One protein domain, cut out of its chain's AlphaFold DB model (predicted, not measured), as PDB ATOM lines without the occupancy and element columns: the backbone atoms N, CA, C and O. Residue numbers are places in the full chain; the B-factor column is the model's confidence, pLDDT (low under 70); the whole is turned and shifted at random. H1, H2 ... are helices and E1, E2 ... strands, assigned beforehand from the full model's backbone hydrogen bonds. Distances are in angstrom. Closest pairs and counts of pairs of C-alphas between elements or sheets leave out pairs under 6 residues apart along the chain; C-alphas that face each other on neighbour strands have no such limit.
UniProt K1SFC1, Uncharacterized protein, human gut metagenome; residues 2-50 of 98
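What this domain is: This is residues 2 to 50 of the 98 residues of an uncharacterized protein of human gut metagenome (UniProt K1SFC1). A short pair of parallel strands, E1 and E2, makes the middle of a flat domain, with the longest helix, H3, along one side of it and an arc of two helices, H1 and H2, reaching away on the other. From E1 the backbone runs through H1, turns a corner into H2 and comes back through residues 23 to 28 to E2, making an open loop, while H3 is outside this loop. The printed part has 49 residues with three named helices and two named strands, in the order E1, H1, H2, E2, H3, and its class is mostly helix. The whole is only just compact, close to loose, with a radius of gyration of the C-alphas of 11.4 A, and its C-alphas span 28 by 24 by 13 A.

How they stand to each other: E1, residues 2 to 4, and E2, residues 29 to 31, are parallel neighbours in a sheet of two strands, with 30 degrees between their directions. The C-alphas of residues 3 and 30 face each other at 5.1 A. N 30 and O 2 are within hydrogen-bond range at 2.9 A, and so are N 31 and O 3 at 3.3 A. H1, residues 5 to 12, follows E1 by a tight link; its closest C-alphas to E2 are those of Arg 5 and Val 29, 6.4 A apart. H1 and H2, residues 15 to 22, touch only at the corner by their tight link, the closest C-alphas being those of Asn 12 and Arg 18 at 4.6 A. Their lines stand at a steep tilt of 59 degrees, opposite ways. E1, H1, H2 and E2 form a strand-helix-strand unit, two parallel neighbour strands with helices between them, and its crossover is right-handed. H3, residues 38 to 48, has its closest C-alphas to E1 at Pro 3 and Arg 42, 5.3 A apart, and to E2 at Ile 30 and Arg 42, 6.2 A apart. H3 is apart from H1 and from H2, and E1 is apart from H2. In H1, H2 and H3 every O i to N i+4 pair is within hydrogen-bond range.

Where its parts are: E1 runs from Ile 2, C-alpha at (-12.502, -26.938, -7.218), to Tyr 4. H1 runs from Arg 5 to Asn 12 over 10.9 A, and H2 from Thr 15, C-alpha at (-27.211, -26.170, -16.059), to Glu 22 over 10.5 A. E2 runs from Val 29 to Gln 31. H3 runs from Val 38 to Glu 48 over 15.4 A, ending at C-alpha (-6.589, -33.629, 5.001).

The domain as a whole: The two C-alphas farthest apart, those of Thr 15 and Glu 48, are 30.4 A apart. The printed part has no cut and no long link; the links from H2 to E2 and from E2 to H3 are short, with 6 residues each. The mean pLDDT of the printed part is 95.9, and no printed residue is under 70.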
ATOM      1  N   ILE A   2     -12.905 -27.107  -5.820       96.56
ATOM      2  CA  ILE A   2     -12.502 -26.938  -7.218       96.56
ATOM      3  C   ILE A   2     -11.004 -26.579  -7.283       96.56
ATOM      4  O   ILE A   2     -10.543 -25.766  -6.484       96.56
ATOM      5  N   PRO A   3     -10.210 -27.146  -8.217       96.81
ATOM      6  CA  PRO A   3      -8.761 -26.926  -8.243       96.81
ATOM      7  C   PRO A   3      -8.356 -25.488  -8.588       96.81
ATOM      8  O   PRO A   3      -7.346 -25.020  -8.076       96.81
ATOM      9  N   TYR A   4      -9.107 -24.795  -9.457       97.38
ATOM     10  CA  TYR A   4      -8.828 -23.400  -9.802       97.38
ATOM     11  C   TYR A   4     -10.043 -22.630 -10.342       97.38
ATOM     12  O   TYR A   4     -10.984 -23.248 -10.847       97.38
ATOM     13  N   ARG A   5     -10.012 -21.289 -10.288       96.62
ATOM     14  CA  ARG A   5     -11.157 -20.408 -10.616       96.62
ATOM     15  C   ARG A   5     -11.756 -20.658 -11.996       96.62
ATOM     16  O   ARG A   5     -12.927 -20.999 -12.105       96.62
ATOM     17  N   LYS A   6     -10.936 -20.635 -13.050       96.81
ATOM     18  CA  LYS A   6     -11.409 -20.863 -14.430       96.81
ATOM     19  C   LYS A   6     -12.116 -22.220 -14.616       96.81
ATOM     20  O   LYS A   6     -12.940 -22.377 -15.522       96.81
ATOM     21  N   ARG A   7     -11.824 -23.221 -13.769       95.88
ATOM     22  CA  ARG A   7     -12.557 -24.496 -13.766       95.88
ATOM     23  C   ARG A   7     -13.960 -24.337 -13.187       95.88
ATOM     24  O   ARG A   7     -14.875 -24.912 -13.767       95.88
ATOM     25  N   LEU A   8     -14.129 -23.572 -12.107       96.38
ATOM     26  CA  LEU A   8     -15.441 -23.241 -11.540       96.38
ATOM     27  C   LEU A   8     -16.308 -22.531 -12.585       96.38
ATOM     28  O   LEU A   8     -17.412 -22.985 -12.866       96.38
ATOM     29  N   ASP A   9     -15.757 -21.514 -13.249       96.00
ATOM     30  CA  ASP A   9     -16.480 -20.760 -14.280       96.00
ATOM     31  C   ASP A   9     -16.957 -21.679 -15.409       96.00
ATOM     32  O   ASP A   9     -18.077 -21.574 -15.899       96.00
ATOM     33  N   SER A  10     -16.110 -22.634 -15.805       95.38
ATOM     34  CA  SER A  10     -16.445 -23.621 -16.835       95.38
ATOM     35  C   SER A  10     -17.544 -24.592 -16.393       95.38
ATOM     36  O   SER A  10     -18.342 -25.016 -17.227       95.38
ATOM     37  N   LEU A  11     -17.592 -24.955 -15.107       95.19
ATOM     38  CA  LEU A  11     -18.636 -25.816 -14.544       95.19
ATOM     39  C   LEU A  11     -19.978 -25.083 -14.430       95.19
ATOM     40  O   LEU A  11     -21.016 -25.691 -14.678       95.19
ATOM     41  N   ASN A  12     -19.971 -23.777 -14.165       95.56
ATOM     42  CA  ASN A  12     -21.194 -22.973 -14.093       95.56
ATOM     43  C   ASN A  12     -21.890 -22.769 -15.449       95.56
ATOM     44  O   ASN A  12     -23.053 -22.382 -15.484       95.56
ATOM     45  N   LYS A  13     -21.222 -23.063 -16.575       96.25
ATOM     46  CA  LYS A  13     -21.820 -22.934 -17.918       96.25
ATOM     47  C   LYS A  13     -22.878 -23.989 -18.233       96.25
ATOM     48  O   LYS A  13     -23.700 -23.768 -19.113       96.25
ATOM     49  N   LYS A  14     -22.829 -25.157 -17.585       95.44
ATOM     50  CA  LYS A  14     -23.794 -26.241 -17.813       95.44
ATOM     51  C   LYS A  14     -24.809 -26.260 -16.676       95.44
ATOM     52  O   LYS A  14     -24.415 -26.350 -15.515       95.44
ATOM     53  N   THR A  15     -26.097 -26.262 -17.017       95.00
ATOM     54  CA  THR A  15     -27.211 -26.170 -16.059       95.00
ATOM     55  C   THR A  15     -27.101 -27.201 -14.939       95.00
ATOM     56  O   THR A  15     -27.015 -26.825 -13.776       95.00
ATOM     57  N   ARG A  16     -26.939 -28.484 -15.289       95.75
ATOM     58  CA  ARG A  16     -26.839 -29.578 -14.310       95.75
ATOM     59  C   ARG A  16     -25.697 -29.401 -13.306       95.75
ATOM     60  O   ARG A  16     -25.850 -29.723 -12.136       95.75
ATOM     61  N   THR A  17     -24.520 -28.954 -13.747       95.06
ATOM     62  CA  THR A  17     -23.380 -28.769 -12.835       95.06
ATOM     63  C   THR A  17     -23.500 -27.492 -12.020       95.06
ATOM     64  O   THR A  17     -23.038 -27.485 -10.886       95.06
ATOM     65  N   ARG A  18     -24.131 -26.444 -12.561       96.25
ATOM     66  CA  ARG A  18     -24.440 -25.222 -11.815       96.25
ATOM     67  C   ARG A  18     -25.423 -25.498 -10.678       96.25
ATOM     68  O   ARG A  18     -25.121 -25.147  -9.549       96.25
ATOM     69  N   GLU A  19     -26.525 -26.195 -10.950       96.75
ATOM     70  CA  GLU A  19     -27.522 -26.562  -9.929       96.75
ATOM     71  C   GLU A  19     -26.891 -27.371  -8.786       96.75
ATOM     72  O   GLU A  19     -27.148 -27.116  -7.615       96.75
ATOM     73  N   LEU A  20     -25.993 -28.308  -9.116       96.06
ATOM     74  CA  LEU A  20     -25.239 -29.059  -8.110       96.06
ATOM     75  C   LEU A  20     -24.308 -28.169  -7.277       96.06
ATOM     76  O   LEU A  20     -24.132 -28.430  -6.094       96.06
ATOM     77  N   LEU A  21     -23.691 -27.151  -7.884       95.94
ATOM     78  CA  LEU A  21     -22.820 -26.210  -7.177       95.94
ATOM     79  C   LEU A  21     -23.617 -25.258  -6.281       95.94
ATOM     80  O   LEU A  21     -23.163 -24.963  -5.184       95.94
ATOM     81  N   GLU A  22     -24.791 -24.811  -6.726       95.56
ATOM     82  CA  GLU A  22     -25.711 -23.969  -5.950       95.56
ATOM     83  C   GLU A  22     -26.315 -24.725  -4.756       95.56
ATOM     84  O   GLU A  22     -26.580 -24.126  -3.721       95.56
ATOM     85  N   ALA A  23     -26.481 -26.047  -4.871       97.19
ATOM     86  CA  ALA A  23     -26.941 -26.903  -3.779       97.19
ATOM     87  C   ALA A  23     -25.843 -27.262  -2.753       97.19
ATOM     88  O   ALA A  23     -26.145 -27.845  -1.710       97.19
ATOM     89  N   CYS A  24     -24.567 -26.967  -3.031       95.94
ATOM     90  CA  CYS A  24     -23.483 -27.223  -2.084       95.94
ATOM     91  C   CYS A  24     -23.532 -26.238  -0.911       95.94
ATOM     92  O   CYS A  24     -23.657 -25.035  -1.113       95.94
ATOM     93  N   ALA A  25     -23.302 -26.734   0.309       96.62
ATOM     94  CA  ALA A  25     -23.140 -25.875   1.483       96.62
ATOM     95  C   ALA A  25     -21.909 -24.954   1.378       96.62
ATOM     96  O   ALA A  25     -21.938 -23.830   1.869       96.62
ATOM     97  N   ASP A  26     -20.835 -25.429   0.736       94.69
ATOM     98  CA  ASP A  26     -19.631 -24.638   0.483       94.69
ATOM     99  C   ASP A  26     -18.916 -25.076  -0.812       94.69
ATOM    100  O   ASP A  26     -18.897 -26.255  -1.194       94.69
ATOM    101  N   VAL A  27     -18.285 -24.112  -1.487       94.81
ATOM    102  CA  VAL A  27     -17.489 -24.289  -2.702       94.81
ATOM    103  C   VAL A  27     -16.112 -23.648  -2.523       94.81
ATOM    104  O   VAL A  27     -15.853 -22.512  -2.909       94.81
ATOM    105  N   VAL A  28     -15.168 -24.446  -2.030       95.69
ATOM    106  CA  VAL A  28     -13.763 -24.031  -1.894       95.69
ATOM    107  C   VAL A  28     -13.029 -24.082  -3.237       95.69
ATOM    108  O   VAL A  28     -13.000 -25.134  -3.887       95.69
ATOM    109  N   VAL A  29     -12.377 -22.987  -3.637       96.81
ATOM    110  CA  VAL A  29     -11.441 -22.932  -4.777       96.81
ATOM    111  C   VAL A  29     -10.009 -22.915  -4.247       96.81
ATOM    112  O   VAL A  29      -9.654 -22.054  -3.455       96.81
ATOM    113  N   ILE A  30      -9.180 -23.863  -4.689       96.06
ATOM    114  CA  ILE A  30      -7.830 -24.055  -4.129       96.06
ATOM    115  C   ILE A  30      -6.826 -23.005  -4.617       96.06
ATOM    116  O   ILE A  30      -5.974 -22.574  -3.851       96.06
ATOM    117  N   GLN A  31      -6.905 -22.602  -5.887       95.19
ATOM    118  CA  GLN A  31      -5.979 -21.639  -6.486       95.19
ATOM    119  C   GLN A  31      -6.722 -20.698  -7.441       95.19
ATOM    120  O   GLN A  31      -7.547 -21.136  -8.235       95.19
ATOM    121  N   GLU A  32      -6.404 -19.407  -7.458       94.56
ATOM    122  CA  GLU A  32      -7.051 -18.500  -8.423       94.56
ATOM    123  C   GLU A  32      -6.588 -18.764  -9.868       94.56
ATOM    124  O   GLU A  32      -7.394 -18.851 -10.797       94.56
ATOM    125  N   LYS A  33      -5.282 -18.972 -10.067       95.44
ATOM    126  CA  LYS A  33      -4.674 -19.214 -11.385       95.44
ATOM    127  C   LYS A  33      -4.303 -20.681 -11.584       95.44
ATOM    128  O   LYS A  33      -4.024 -21.405 -10.634       95.44
ATOM    129  N   TYR A  34      -4.267 -21.117 -12.840       95.81
ATOM    130  CA  TYR A  34      -3.797 -22.459 -13.173       95.81
ATOM    131  C   TYR A  34      -2.289 -22.584 -12.919       95.81
ATOM    132  O   TYR A  34      -1.504 -21.785 -13.422       95.81
ATOM    133  N   LEU A  35      -1.904 -23.629 -12.189       94.88
ATOM    134  CA  LEU A  35      -0.532 -24.111 -12.048       94.88
ATOM    135  C   LEU A  35      -0.543 -25.632 -12.257       94.88
ATOM    136  O   LEU A  35      -1.535 -26.271 -11.906       94.88
ATOM    137  N   PRO A  36       0.538 -26.259 -12.750       93.69
ATOM    138  CA  PRO A  36       0.575 -27.715 -12.925       93.69
ATOM    139  C   PRO A  36       0.257 -28.513 -11.643       93.69
ATOM    140  O   PRO A  36      -0.270 -29.622 -11.704       93.69
ATOM    141  N   SER A  37       0.526 -27.938 -10.468       94.56
ATOM    142  CA  SER A  37       0.313 -28.558  -9.155       94.56
ATOM    143  C   SER A  37      -1.123 -28.479  -8.616       94.56
ATOM    144  O   SER A  37      -1.417 -29.156  -7.627       94.56
ATOM    145  N   VAL A  38      -2.038 -27.721  -9.243       96.12
ATOM    146  CA  VAL A  38      -3.381 -27.443  -8.679       96.12
ATOM    147  C   VAL A  38      -4.181 -28.704  -8.364       96.12
ATOM    148  O   VAL A  38      -4.870 -28.764  -7.348       96.12
ATOM    149  N   TYR A  39      -4.069 -29.748  -9.187       95.44
ATOM    150  CA  TYR A  39      -4.781 -31.005  -8.950       95.44
ATOM    151  C   TYR A  39      -4.236 -31.769  -7.743       95.44
ATOM    152  O   TYR A  39      -5.016 -32.348  -6.990       95.44
ATOM    153  N   SER A  40      -2.920 -31.742  -7.531       94.81
ATOM    154  CA  SER A  40      -2.288 -32.380  -6.376       94.81
ATOM    155  C   SER A  40      -2.637 -31.651  -5.079       94.81
ATOM    156  O   SER A  40      -2.955 -32.308  -4.093       94.81
ATOM    157  N   HIS A  41      -2.641 -30.311  -5.083       95.69
ATOM    158  CA  HIS A  41      -3.061 -29.514  -3.922       95.69
ATOM    159  C   HIS A  41      -4.532 -29.752  -3.576       95.69
ATOM    160  O   HIS A  41      -4.860 -30.011  -2.422       95.69
ATOM    161  N   ARG A  42      -5.401 -29.774  -4.593       96.56
ATOM    162  CA  ARG A  42      -6.821 -30.119  -4.463       96.56
ATOM    163  C   ARG A  42      -6.999 -31.501  -3.829       96.56
ATOM    164  O   ARG A  42      -7.704 -31.633  -2.837       96.56
ATOM    165  N   ASN A  43      -6.333 -32.531  -4.347       95.69
ATOM    166  CA  ASN A  43      -6.455 -33.884  -3.793       95.69
ATOM    167  C   ASN A  43      -5.922 -33.979  -2.356       95.69
ATOM    168  O   ASN A  43      -6.518 -34.669  -1.536       95.69
ATOM    169  N   ARG A  44      -4.820 -33.285  -2.045       96.25
ATOM    170  CA  ARG A  44      -4.258 -33.236  -0.692       96.25
ATOM    171  C   ARG A  44      -5.242 -32.620   0.297       96.25
ATOM    172  O   ARG A  44      -5.548 -33.266   1.293       96.25
ATOM    173  N   TYR A  45      -5.801 -31.453  -0.032       96.75
ATOM    174  CA  TYR A  45      -6.799 -30.807   0.817       96.75
ATOM    175  C   TYR A  45      -7.975 -31.753   1.075       96.75
ATOM    176  O   TYR A  45      -8.422 -31.857   2.213       96.75
ATOM    177  N   MET A  46      -8.457 -32.478   0.050       96.00
ATOM    178  CA  MET A  46      -9.592 -33.398   0.210       96.00
ATOM    179  C   MET A  46      -9.309 -34.461   1.273       96.00
ATOM    180  O   MET A  46     -10.177 -34.741   2.086       96.00
ATOM    181  N   VAL A  47      -8.106 -35.037   1.277       97.31
ATOM    182  CA  VAL A  47      -7.715 -36.073   2.246       97.31
ATOM    183  C   VAL A  47      -7.473 -35.483   3.637       97.31
ATOM    184  O   VAL A  47      -7.841 -36.096   4.633       97.31
ATOM    185  N   GLU A  48      -6.871 -34.297   3.722       96.75
ATOM    186  CA  GLU A  48      -6.589 -33.629   5.001       96.75
ATOM    187  C   GLU A  48      -7.872 -33.235   5.746       96.75
ATOM    188  O   GLU A  48      -7.950 -33.421   6.959       96.75
ATOM    189  N   HIS A  49      -8.889 -32.767   5.014       96.19
ATOM    190  CA  HIS A  49     -10.141 -32.233   5.566       96.19
ATOM    191  C   HIS A  49     -11.300 -33.242   5.574       96.19
ATOM    192  O   HIS A  49     -12.435 -32.859   5.840       96.19
ATOM    193  N   SER A  50     -11.041 -34.516   5.268       95.56
ATOM    194  CA  SER A  50     -12.040 -35.588   5.377       95.56
ATOM    195  C   SER A  50     -11.624 -36.593   6.444       95.56
ATOM    196  O   SER A  50     -10.437 -36.876   6.613       95.56
TER     197      SER A  50